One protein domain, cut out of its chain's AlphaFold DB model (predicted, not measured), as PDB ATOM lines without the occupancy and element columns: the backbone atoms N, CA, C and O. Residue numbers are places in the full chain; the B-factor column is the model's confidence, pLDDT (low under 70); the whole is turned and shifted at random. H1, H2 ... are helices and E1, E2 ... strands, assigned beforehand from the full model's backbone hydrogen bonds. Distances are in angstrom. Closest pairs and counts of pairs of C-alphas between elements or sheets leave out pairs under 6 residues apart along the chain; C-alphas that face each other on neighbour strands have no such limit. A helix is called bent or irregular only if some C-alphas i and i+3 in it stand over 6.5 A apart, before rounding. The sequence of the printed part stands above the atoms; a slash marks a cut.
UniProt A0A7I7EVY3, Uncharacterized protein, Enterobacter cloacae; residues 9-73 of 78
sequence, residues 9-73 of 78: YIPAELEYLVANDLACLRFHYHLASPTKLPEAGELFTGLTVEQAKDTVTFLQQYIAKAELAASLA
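AT A GLANCE: This is residues 9 to 73 of the 78 residues of an uncharacterized protein of Enterobacter cloacae (UniProt A0A7I7EVY3). A two-stranded hairpin, E1 and E2, has one long helix, H1, running lengthwise over one of its faces, while its other face is bare. At one end of this small two-layer body the loop residues 32 to 42 stick out, and at the opposite end residues 67 to 73, of which 67 to 72 belong to H1, stick out; these two projections make much of the length. The printed part has 65 residues with two named strands and one named helix, in the order E1, E2, H1 along the chain, and the sheet E1 - E2 is antiparallel. The class is mixed, helices and strands, with 24 residues in the helix and 14 in the strands. The whole is loose, with a radius of gyration of the C-alphas of 15.2 A, and the C-alphas span 51 by 23 by 17 A along their three main axes.

HOW THE PARTS SIT: The sheet is made of E1, residues 13 to 19, and E2, residues 22 to 28, antiparallel neighbours with an angle of 159 degrees between their N-to-C directions. They form a hairpin, joined by a tight link of 2 residues, Asn 20 and Asp 21. C-alphas that face each other are for instance those of Glu 13 and His 28, 5.0 A apart, and those of Val 18 and Ala 23, 4.8 A apart. Among the backbone pairs within hydrogen-bond range are N 24 and O 17 at 2.8 A, and N 15 and O 26 at 2.9 A. The one named helix is H1, residues 49 to 72, which follows E2 along the chain. E1 and H1 have 4 pairs of C-alphas within 8 A, the closest being those of Leu 14 and Gln 51 at 7.3 A, and their centres are 12.2 A apart. E2 and H1 have 2 such pairs, the closest being the C-alphas of Ala 23 and Tyr 62 at 6.7 A, with the centres 13.0 A apart. Within 10 A, H1 has 15 pairs of C-alphas with E1 and 12 with E2, made by its residues 51 to 66. In H1 every O i to N i+4 pair is within hydrogen-bond range.

IN THESE COORDINATES: E1 runs from Glu 13, with its C-alpha at (138.729, 145.205, 44.525), to Ala 19, and measures 19.1 A from first to last C-alpha. E2 runs from Leu 22 to His 28, where the C-alpha is at (139.681, 146.952, 39.905), and measures 19.2 A. H1 begins at Val 49, with its C-alpha at (129.622, 136.091, 47.418), and ends at Leu 72, with its C-alpha at (110.585, 165.208, 50.532), 34.9 A away. H1 is not bent.

THE WHOLE: The two C-alphas farthest apart are those of Pro 34 and Leu 72, at 51.0 A, one in each of the stretches that stand free. Without residues 32 to 42 and 67 to 73, the body has 47 residues and spans 34 by 22 by 16 A, with a radius of gyration of 11.5 A. The link from E2 to H1 is long, with 20 residues, 29 to 48, whose C-alphas lie 10 to 25 A from the mean of all C-alphas. The printed part runs from residue 9 to residue 73 and has no cut; the C-alphas of Tyr 9 and Ala 73 are 40.5 A apart. The mean pLDDT of the printed part is 87.9. The model's confidence is low, under 70, at 8 residues, namely residues 32 to 38 and residue 41, which lie in that long link.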
ATOM      1  N   TYR A   9     135.707 137.725  34.520       86.25
ATOM      2  CA  TYR A   9     136.776 138.288  35.340       86.25
ATOM      3  C   TYR A   9     136.248 138.642  36.720       86.25
ATOM      4  O   TYR A   9     135.240 139.338  36.849       86.25
ATOM      5  N   ILE A  10     136.950 138.181  37.751       88.75
ATOM      6  CA  ILE A  10     136.656 138.544  39.135       88.75
ATOM      7  C   ILE A  10     137.540 139.744  39.493       88.75
ATOM      8  O   ILE A  10     138.763 139.654  39.339       88.75
ATOM      9  N   PRO A  11     136.965 140.879  39.922       90.62
ATOM     10  CA  PRO A  11     137.747 142.031  40.331       90.62
ATOM     11  C   PRO A  11     138.485 141.721  41.638       90.62
ATOM     12  O   PRO A  11     137.950 141.058  42.527       90.62
ATOM     13  N   ALA A  12     139.711 142.224  41.756       90.44
ATOM     14  CA  ALA A  12     140.487 142.158  42.988       90.44
ATOM     15  C   ALA A  12     139.885 143.073  44.065       90.44
ATOM     16  O   ALA A  12     139.873 142.722  45.241       90.44
ATOM     17  N   GLU A  13     139.349 144.219  43.646       91.38
ATOM     18  CA  GLU A  13     138.729 145.205  44.525       91.38
ATOM     19  C   GLU A  13     137.533 145.874  43.833       91.38
ATOM     20  O   GLU A  13     137.473 145.982  42.602       91.38
ATOM     21  N   LEU A  14     136.563 146.304  44.637       93.75
ATOM     22  CA  LEU A  14     135.363 146.992  44.190       93.75
ATOM     23  C   LEU A  14     135.146 148.236  45.053       93.75
ATOM     24  O   LEU A  14     135.024 148.139  46.271       93.75
ATOM     25  N   GLU A  15     135.093 149.394  44.404       96.06
ATOM     26  CA  GLU A  15     134.847 150.682  45.049       96.06
ATOM     27  C   GLU A  15     133.422 151.164  44.771       96.06
ATOM     28  O   GLU A  15     132.918 151.063  43.645       96.06
ATOM     29  N   TYR A  16     132.797 151.731  45.805       96.50
ATOM     30  CA  TYR A  16     131.453 152.291  45.755       96.50
ATOM     31  C   TYR A  16     131.464 153.739  46.219       96.50
ATOM     32  O   TYR A  16     132.010 154.059  47.277       96.50
ATOM     33  N   LEU A  17     130.793 154.609  45.473       96.44
ATOM     34  CA  LEU A  17     130.567 155.987  45.890       96.44
ATOM     35  C   LEU A  17     129.262 156.522  45.313       96.44
ATOM     36  O   LEU A  17     128.777 156.044  44.290       96.44
ATOM     37  N   VAL A  18     128.697 157.531  45.970       95.50
ATOM     38  CA  VAL A  18     127.586 158.308  45.415       95.50
ATOM     39  C   VAL A  18     128.147 159.627  44.900       95.50
ATOM     40  O   VAL A  18     128.740 160.380  45.671       95.50
ATOM     41  N   ALA A  19     127.965 159.905  43.611       94.94
ATOM     42  CA  ALA A  19     128.367 161.162  42.984       94.94
ATOM     43  C   ALA A  19     127.315 161.604  41.968       94.94
ATOM     44  O   ALA A  19     126.800 160.781  41.216       94.94
ATOM     45  N   ASN A  20     127.012 162.906  41.929       93.19
ATOM     46  CA  ASN A  20     125.994 163.486  41.042       93.19
ATOM     47  C   ASN A  20     124.634 162.767  41.134       93.19
ATOM     48  O   ASN A  20     124.014 162.494  40.111       93.19
ATOM     49  N   ASP A  21     124.217 162.407  42.352       91.19
ATOM     50  CA  ASP A  21     122.992 161.641  42.623       91.19
ATOM     51  C   ASP A  21     122.935 160.262  41.944       91.19
ATOM     52  O   ASP A  21     121.859 159.700  41.771       91.19
ATOM     53  N   LEU A  22     124.090 159.692  41.584       95.38
ATOM     54  CA  LEU A  22     124.217 158.359  41.005       95.38
ATOM     55  C   LEU A  22     125.022 157.441  41.925       95.38
ATOM     56  O   LEU A  22     126.027 157.843  42.513       95.38
ATOM     57  N   ALA A  23     124.610 156.177  41.997       96.69
ATOM     58  CA  ALA A  23     125.427 155.103  42.544       96.69
ATOM     59  C   ALA A  23     126.517 154.721  41.530       96.69
ATOM     60  O   ALA A  23     126.221 154.187  40.460       96.69
ATOM     61  N   CYS A  24     127.777 154.985  41.863       97.19
ATOM     62  CA  CYS A  24     128.933 154.668  41.029       97.19
ATOM     63  C   CYS A  24     129.658 153.431  41.571       97.19
ATOM     64  O   CYS A  24     129.949 153.350  42.766       97.19
ATOM     65  N   LEU A  25     129.949 152.479  40.681       96.06
ATOM     66  CA  LEU A  25     130.662 151.237  40.982       96.06
ATOM     67  C   LEU A  25     131.926 151.183  40.121       96.06
ATOM     68  O   LEU A  25     131.841 151.325  38.898       96.06
ATOM     69  N   ARG A  26     133.088 150.959  40.739       93.56
ATOM     70  CA  ARG A  26     134.369 150.821  40.034       93.56
ATOM     71  C   ARG A  26     135.015 149.474  40.340       93.56
ATOM     72  O   ARG A  26     135.313 149.169  41.489       93.56
ATOM     73  N   PHE A  27     135.271 148.697  39.291       91.38
ATOM     74  CA  PHE A  27     135.913 147.386  39.374       91.38
ATOM     75  C   PHE A  27     137.416 147.500  39.111       91.38
ATOM     76  O   PHE A  27     137.829 148.001  38.063       91.38
ATOM     77  N   HIS A  28     138.230 147.002  40.036       89.81
ATOM     78  CA  HIS A  28     139.681 146.952  39.905       89.81
ATOM     79  C   HIS A  28     140.114 145.531  39.543       89.81
ATOM     80  O   HIS A  28     139.979 144.607  40.344       89.81
ATOM     81  N   TYR A  29     140.638 145.341  38.332       86.38
ATOM     82  CA  TYR A  29     141.117 144.040  37.859       86.38
ATOM     83  C   TYR A  29     142.638 143.960  37.912       86.38
ATOM     84  O   TYR A  29     143.333 144.876  37.475       86.38
ATOM     85  N   HIS A  30     143.158 142.823  38.365       81.38
ATOM     86  CA  HIS A  30     144.560 142.467  38.176       81.38
ATOM     87  C   HIS A  30     144.680 141.614  36.914       81.38
ATOM     88  O   HIS A  30     144.473 140.404  36.945       81.38
ATOM     89  N   LEU A  31     144.974 142.259  35.786       76.31
ATOM     90  CA  LEU A  31     145.179 141.568  34.515       76.31
ATOM     91  C   LEU A  31     146.670 141.265  34.313       76.31
ATOM     92  O   LEU A  31     147.528 142.115  34.558       76.31
ATOM     93  N   ALA A  32     146.993 140.053  33.860       69.75
ATOM     94  CA  ALA A  32     148.366 139.680  33.529       69.75
ATOM     95  C   ALA A  32     148.828 140.419  32.259       69.75
ATOM     96  O   ALA A  32     148.162 140.364  31.224       69.75
ATOM     97  N   SER A  33     149.968 141.111  32.320       64.75
ATOM     98  CA  SER A  33     150.547 141.795  31.153       64.75
ATOM     99  C   SER A  33     150.974 140.795  30.063       64.75
ATOM    100  O   SER A  33     151.494 139.738  30.416       64.75
ATOM    101  N   PRO A  34     150.852 141.114  28.758       57.06
ATOM    102  CA  PRO A  34     150.277 142.312  28.151       57.06
ATOM    103  C   PRO A  34     148.838 142.030  27.694       57.06
ATOM    104  O   PRO A  34     148.611 141.448  26.635       57.06
ATOM    105  N   THR A  35     147.840 142.428  28.478       64.19
ATOM    106  CA  THR A  35     146.437 142.229  28.094       64.19
ATOM    107  C   THR A  35     145.881 143.498  27.469       64.19
ATOM    108  O   THR A  35     145.773 144.542  28.109       64.19
ATOM    109  N   LYS A  36     145.493 143.394  26.195       63.34
ATOM    110  CA  LYS A  36     144.504 144.296  25.604       63.34
ATOM    111  C   LYS A  36     143.235 144.141  26.449       63.34
ATOM    112  O   LYS A  36     142.761 143.018  26.616       63.34
ATOM    113  N   LEU A  37     142.734 145.235  27.026       63.44
ATOM    114  CA  LEU A  37     141.432 145.217  27.696       63.44
ATOM    115  C   LEU A  37     140.395 144.694  26.684       63.44
ATOM    116  O   LEU A  37     140.419 145.164  25.542       63.44
ATOM    117  N   PRO A  38     139.548 143.710  27.041       64.81
ATOM    118  CA  PRO A  38     138.551 143.196  26.107       64.81
ATOM    119  C   PRO A  38     137.582 144.314  25.710       64.81
ATOM    120  O   PRO A  38     137.382 145.264  26.474       64.81
ATOM    121  N   GLU A  39     136.996 144.223  24.518       70.69
ATOM    122  CA  GLU A  39     136.048 145.242  24.073       70.69
ATOM    123  C   GLU A  39     134.787 145.222  24.952       70.69
ATOM    124  O   GLU A  39     134.413 144.206  25.551       70.69
ATOM    125  N   ALA A  40     134.137 146.380  25.083       70.62
ATOM    126  CA  ALA A  40     132.932 146.499  25.891       70.62
ATOM    127  C   ALA A  40     131.856 145.516  25.396       70.62
ATOM    128  O   ALA A  40     131.536 145.481  24.211       70.62
ATOM    129  N   GLY A  41     131.284 144.733  26.314       68.56
ATOM    130  CA  GLY A  41     130.270 143.721  26.000       68.56
ATOM    131  C   GLY A  41     130.819 142.324  25.688       68.56
ATOM    132  O   GLY A  41     130.027 141.393  25.561       68.56
ATOM    133  N   GLU A  42     132.141 142.142  25.620       73.00
ATOM    134  CA  GLU A  42     132.751 140.821  25.407       73.00
ATOM    135  C   GLU A  42     133.055 140.062  26.707       73.00
ATOM    136  O   GLU A  42     133.336 138.865  26.660       73.00
ATOM    137  N   LEU A  43     132.990 140.733  27.862       77.12
ATOM    138  CA  LEU A  43     133.322 140.165  29.169       77.12
ATOM    139  C   LEU A  43     132.191 140.335  30.184       77.12
ATOM    140  O   LEU A  43     131.438 141.309  30.134       77.12
ATOM    141  N   PHE A  44     132.143 139.422  31.154       85.12
ATOM    142  CA  PHE A  44     131.344 139.581  32.368       85.12
ATOM    143  C   PHE A  44     132.230 139.818  33.590       85.12
ATOM    144  O   PHE A  44     133.264 139.170  33.768       85.12
ATOM    145  N   THR A  45     131.775 140.702  34.476       88.62
ATOM    146  CA  THR A  45     132.304 140.823  35.836       88.62
ATOM    147  C   THR A  45     131.654 139.767  36.720       88.62
ATOM    148  O   THR A  45     130.447 139.812  36.957       88.62
ATOM    149  N   GLY A  46     132.440 138.821  37.224       91.19
ATOM    150  CA  GLY A  46     131.994 137.895  38.260       91.19
ATOM    151  C   GLY A  46     132.241 138.497  39.637       91.19
ATOM    152  O   GLY A  46     133.355 138.921  39.915       91.19
ATOM    153  N   LEU A  47     131.233 138.523  40.507       95.44
ATOM    154  CA  LEU A  47     131.418 138.915  41.907       95.44
ATOM    155  C   LEU A  47     131.561 137.674  42.783       95.44
ATOM    156  O   LEU A  47     130.835 136.692  42.606       95.44
ATOM    157  N   THR A  48     132.457 137.733  43.766       95.62
ATOM    158  CA  THR A  48     132.423 136.770  44.872       95.62
ATOM    159  C   THR A  48     131.152 136.972  45.702       95.62
ATOM    160  O   THR A  48     130.496 138.015  45.635       95.62
ATOM    161  N   VAL A  49     130.791 135.982  46.525       96.69
ATOM    162  CA  VAL A  49     129.622 136.091  47.418       96.69
ATOM    163  C   VAL A  49     129.741 137.295  48.360       96.69
ATOM    164  O   VAL A  49     128.742 137.946  48.649       96.69
ATOM    165  N   GLU A  50     130.949 137.600  48.830       96.31
ATOM    166  CA  GLU A  50     131.230 138.747  49.703       96.31
ATOM    167  C   GLU A  50     131.034 140.065  48.952       96.31
ATOM    168  O   GLU A  50     130.205 140.878  49.356       96.31
ATOM    169  N   GLN A  51     131.667 140.214  47.782       96.25
ATOM    170  CA  GLN A  51     131.500 141.394  46.927       96.25
ATOM    171  C   GLN A  51     130.031 141.623  46.548       96.25
ATOM    172  O   GLN A  51     129.563 142.762  46.538       96.25
ATOM    173  N   ALA A  52     129.279 140.552  46.274       97.25
ATOM    174  CA  ALA A  52     127.855 140.632  45.965       97.25
ATOM    175  C   ALA A  52     127.025 141.136  47.158       97.25
ATOM    176  O   ALA A  52     126.153 141.986  46.977       97.25
ATOM    177  N   LYS A  53     127.298 140.656  48.379       97.88
ATOM    178  CA  LYS A  53     126.618 141.127  49.600       97.88
ATOM    179  C   LYS A  53     126.893 142.606  49.865       97.88
ATOM    180  O   LYS A  53     125.957 143.353  50.170       97.88
ATOM    181  N   ASP A  54     128.142 143.027  49.700       96.44
ATOM    182  CA  ASP A  54     128.543 144.420  49.892       96.44
ATOM    183  C   ASP A  54     127.887 145.325  48.841       96.44
ATOM    184  O   ASP A  54     127.302 146.355  49.184       96.44
ATOM    185  N   THR A  55     127.876 144.884  47.577       97.31
ATOM    186  CA  THR A  55     127.211 145.593  46.471       97.31
ATOM    187  C   THR A  55     125.721 145.774  46.751       97.31
ATOM    188  O   THR A  55     125.194 146.877  46.625       97.31
ATOM    189  N   VAL A  56     125.024 144.703  47.152       97.88
ATOM    190  CA  VAL A  56     123.586 144.757  47.465       97.88
ATOM    191  C   VAL A  56     123.317 145.730  48.607       97.88
ATOM    192  O   VAL A  56     122.418 146.563  48.492       97.88
ATOM    193  N   THR A  57     124.112 145.669  49.677       98.12
ATOM    194  CA  THR A  57     123.967 146.565  50.831       98.12
ATOM    195  C   THR A  57     124.114 148.029  50.420       98.12
ATOM    196  O   THR A  57     123.266 148.856  50.763       98.12
ATOM    197  N   PHE A  58     125.149 148.353  49.640       98.12
ATOM    198  CA  PHE A  58     125.369 149.704  49.126       98.12
ATOM    199  C   PHE A  58     124.192 150.192  48.265       98.12
ATOM    200  O   PHE A  58     123.661 151.281  48.494       98.12
ATOM    201  N   LEU A  59     123.740 149.373  47.311       98.12
ATOM    202  CA  LEU A  59     122.653 149.735  46.399       98.12
ATOM    203  C   LEU A  59     121.321 149.931  47.129       98.12
ATOM    204  O   LEU A  59     120.609 150.892  46.847       98.12
ATOM    205  N   GLN A  60     120.996 149.074  48.099       98.19
ATOM    206  CA  GLN A  60     119.787 149.222  48.911       98.19
ATOM    207  C   GLN A  60     119.795 150.529  49.710       98.19
ATOM    208  O   GLN A  60     118.791 151.240  49.745       98.19
ATOM    209  N   GLN A  61     120.932 150.884  50.314       96.75
ATOM    210  CA  GLN A  61     121.076 152.151  51.034       96.75
ATOM    211  C   GLN A  61     120.952 153.362  50.105       96.75
ATOM    212  O   GLN A  61     120.341 154.362  50.485       96.75
ATOM    213  N   TYR A  62     121.524 153.286  48.902       97.19
ATOM    214  CA  TYR A  62     121.383 154.329  47.889       97.19
ATOM    215  C   TYR A  62     119.916 154.512  47.468       97.19
ATOM    216  O   TYR A  62     119.421 155.636  47.505       97.19
ATOM    217  N   ILE A  63     119.208 153.421  47.153       97.06
ATOM    218  CA  ILE A  63     117.792 153.454  46.749       97.06
ATOM    219  C   ILE A  63     116.936 154.083  47.848       97.06
ATOM    220  O   ILE A  63     116.222 155.046  47.581       97.06
ATOM    221  N   ALA A  64     117.068 153.619  49.093       96.00
ATOM    222  CA  ALA A  64     116.292 154.156  50.209       96.00
ATOM    223  C   ALA A  64     116.521 155.668  50.402       96.00
ATOM    224  O   ALA A  64     115.577 156.421  50.637       96.00
ATOM    225  N   LYS A  65     117.769 156.142  50.263       93.56
ATOM    226  CA  LYS A  65     118.088 157.579  50.333       93.56
ATOM    227  C   LYS A  65     117.471 158.363  49.172       93.56
ATOM    228  O   LYS A  65     116.930 159.442  49.404       93.56
ATOM    229  N   ALA A  66     117.534 157.828  47.954       92.94
ATOM    230  CA  ALA A  66     116.967 158.462  46.766       92.94
ATOM    231  C   ALA A  66     115.432 158.561  46.846       92.94
ATOM    232  O   ALA A  66     114.863 159.611  46.550       92.94
ATOM    233  N   GLU A  67     114.760 157.509  47.316       93.81
ATOM    234  CA  GLU A  67     113.306 157.492  47.514       93.81
ATOM    235  C   GLU A  67     112.862 158.484  48.596       93.81
ATOM    236  O   GLU A  67     111.898 159.229  48.400       93.81
ATOM    237  N   LEU A  68     113.595 158.561  49.711       92.12
ATOM    238  CA  LEU A  68     113.340 159.554  50.756       92.12
ATOM    239  C   LEU A  68     113.494 160.982  50.219       92.12
ATOM    240  O   LEU A  68     112.608 161.810  50.433       92.12
ATOM    241  N   ALA A  69     114.566 161.263  49.476       88.44
ATOM    242  CA  ALA A  69     114.777 162.570  48.854       88.44
ATOM    243  C   ALA A  69     113.644 162.934  47.878       88.44
ATOM    244  O   ALA A  69     113.146 164.060  47.907       88.44
ATOM    245  N   ALA A  70     113.178 161.974  47.074       86.62
ATOM    246  CA  ALA A  70     112.049 162.168  46.167       86.62
ATOM    247  C   ALA A  70     110.729 162.434  46.912       86.62
ATOM    248  O   ALA A  70     109.934 163.263  46.474       86.62
ATOM    249  N   SER A  71     110.504 161.776  48.054       84.12
ATOM    250  CA  SER A  71     109.299 161.975  48.875       84.12
ATOM    251  C   SER A  71     109.253 163.334  49.584       84.12
ATOM    252  O   SER A  71     108.172 163.867  49.833       84.12
ATOM    253  N   LEU A  72     110.425 163.903  49.888       80.00
ATOM    254  CA  LEU A  72     110.585 165.208  50.532       80.00
ATOM    255  C   LEU A  72     110.642 166.363  49.526       80.00
ATOM    256  O   LEU A  72     110.512 167.524  49.922       80.00
ATOM    257  N   ALA A  73     110.832 166.069  48.237       71.69
ATOM    258  CA  ALA A  73     110.811 167.084  47.202       71.69
ATOM    259  C   ALA A  73     109.407 167.720  47.154       71.69
ATOM    260  O   ALA A  73     108.412 167.008  46.983       71.69
TER     261      ALA A  73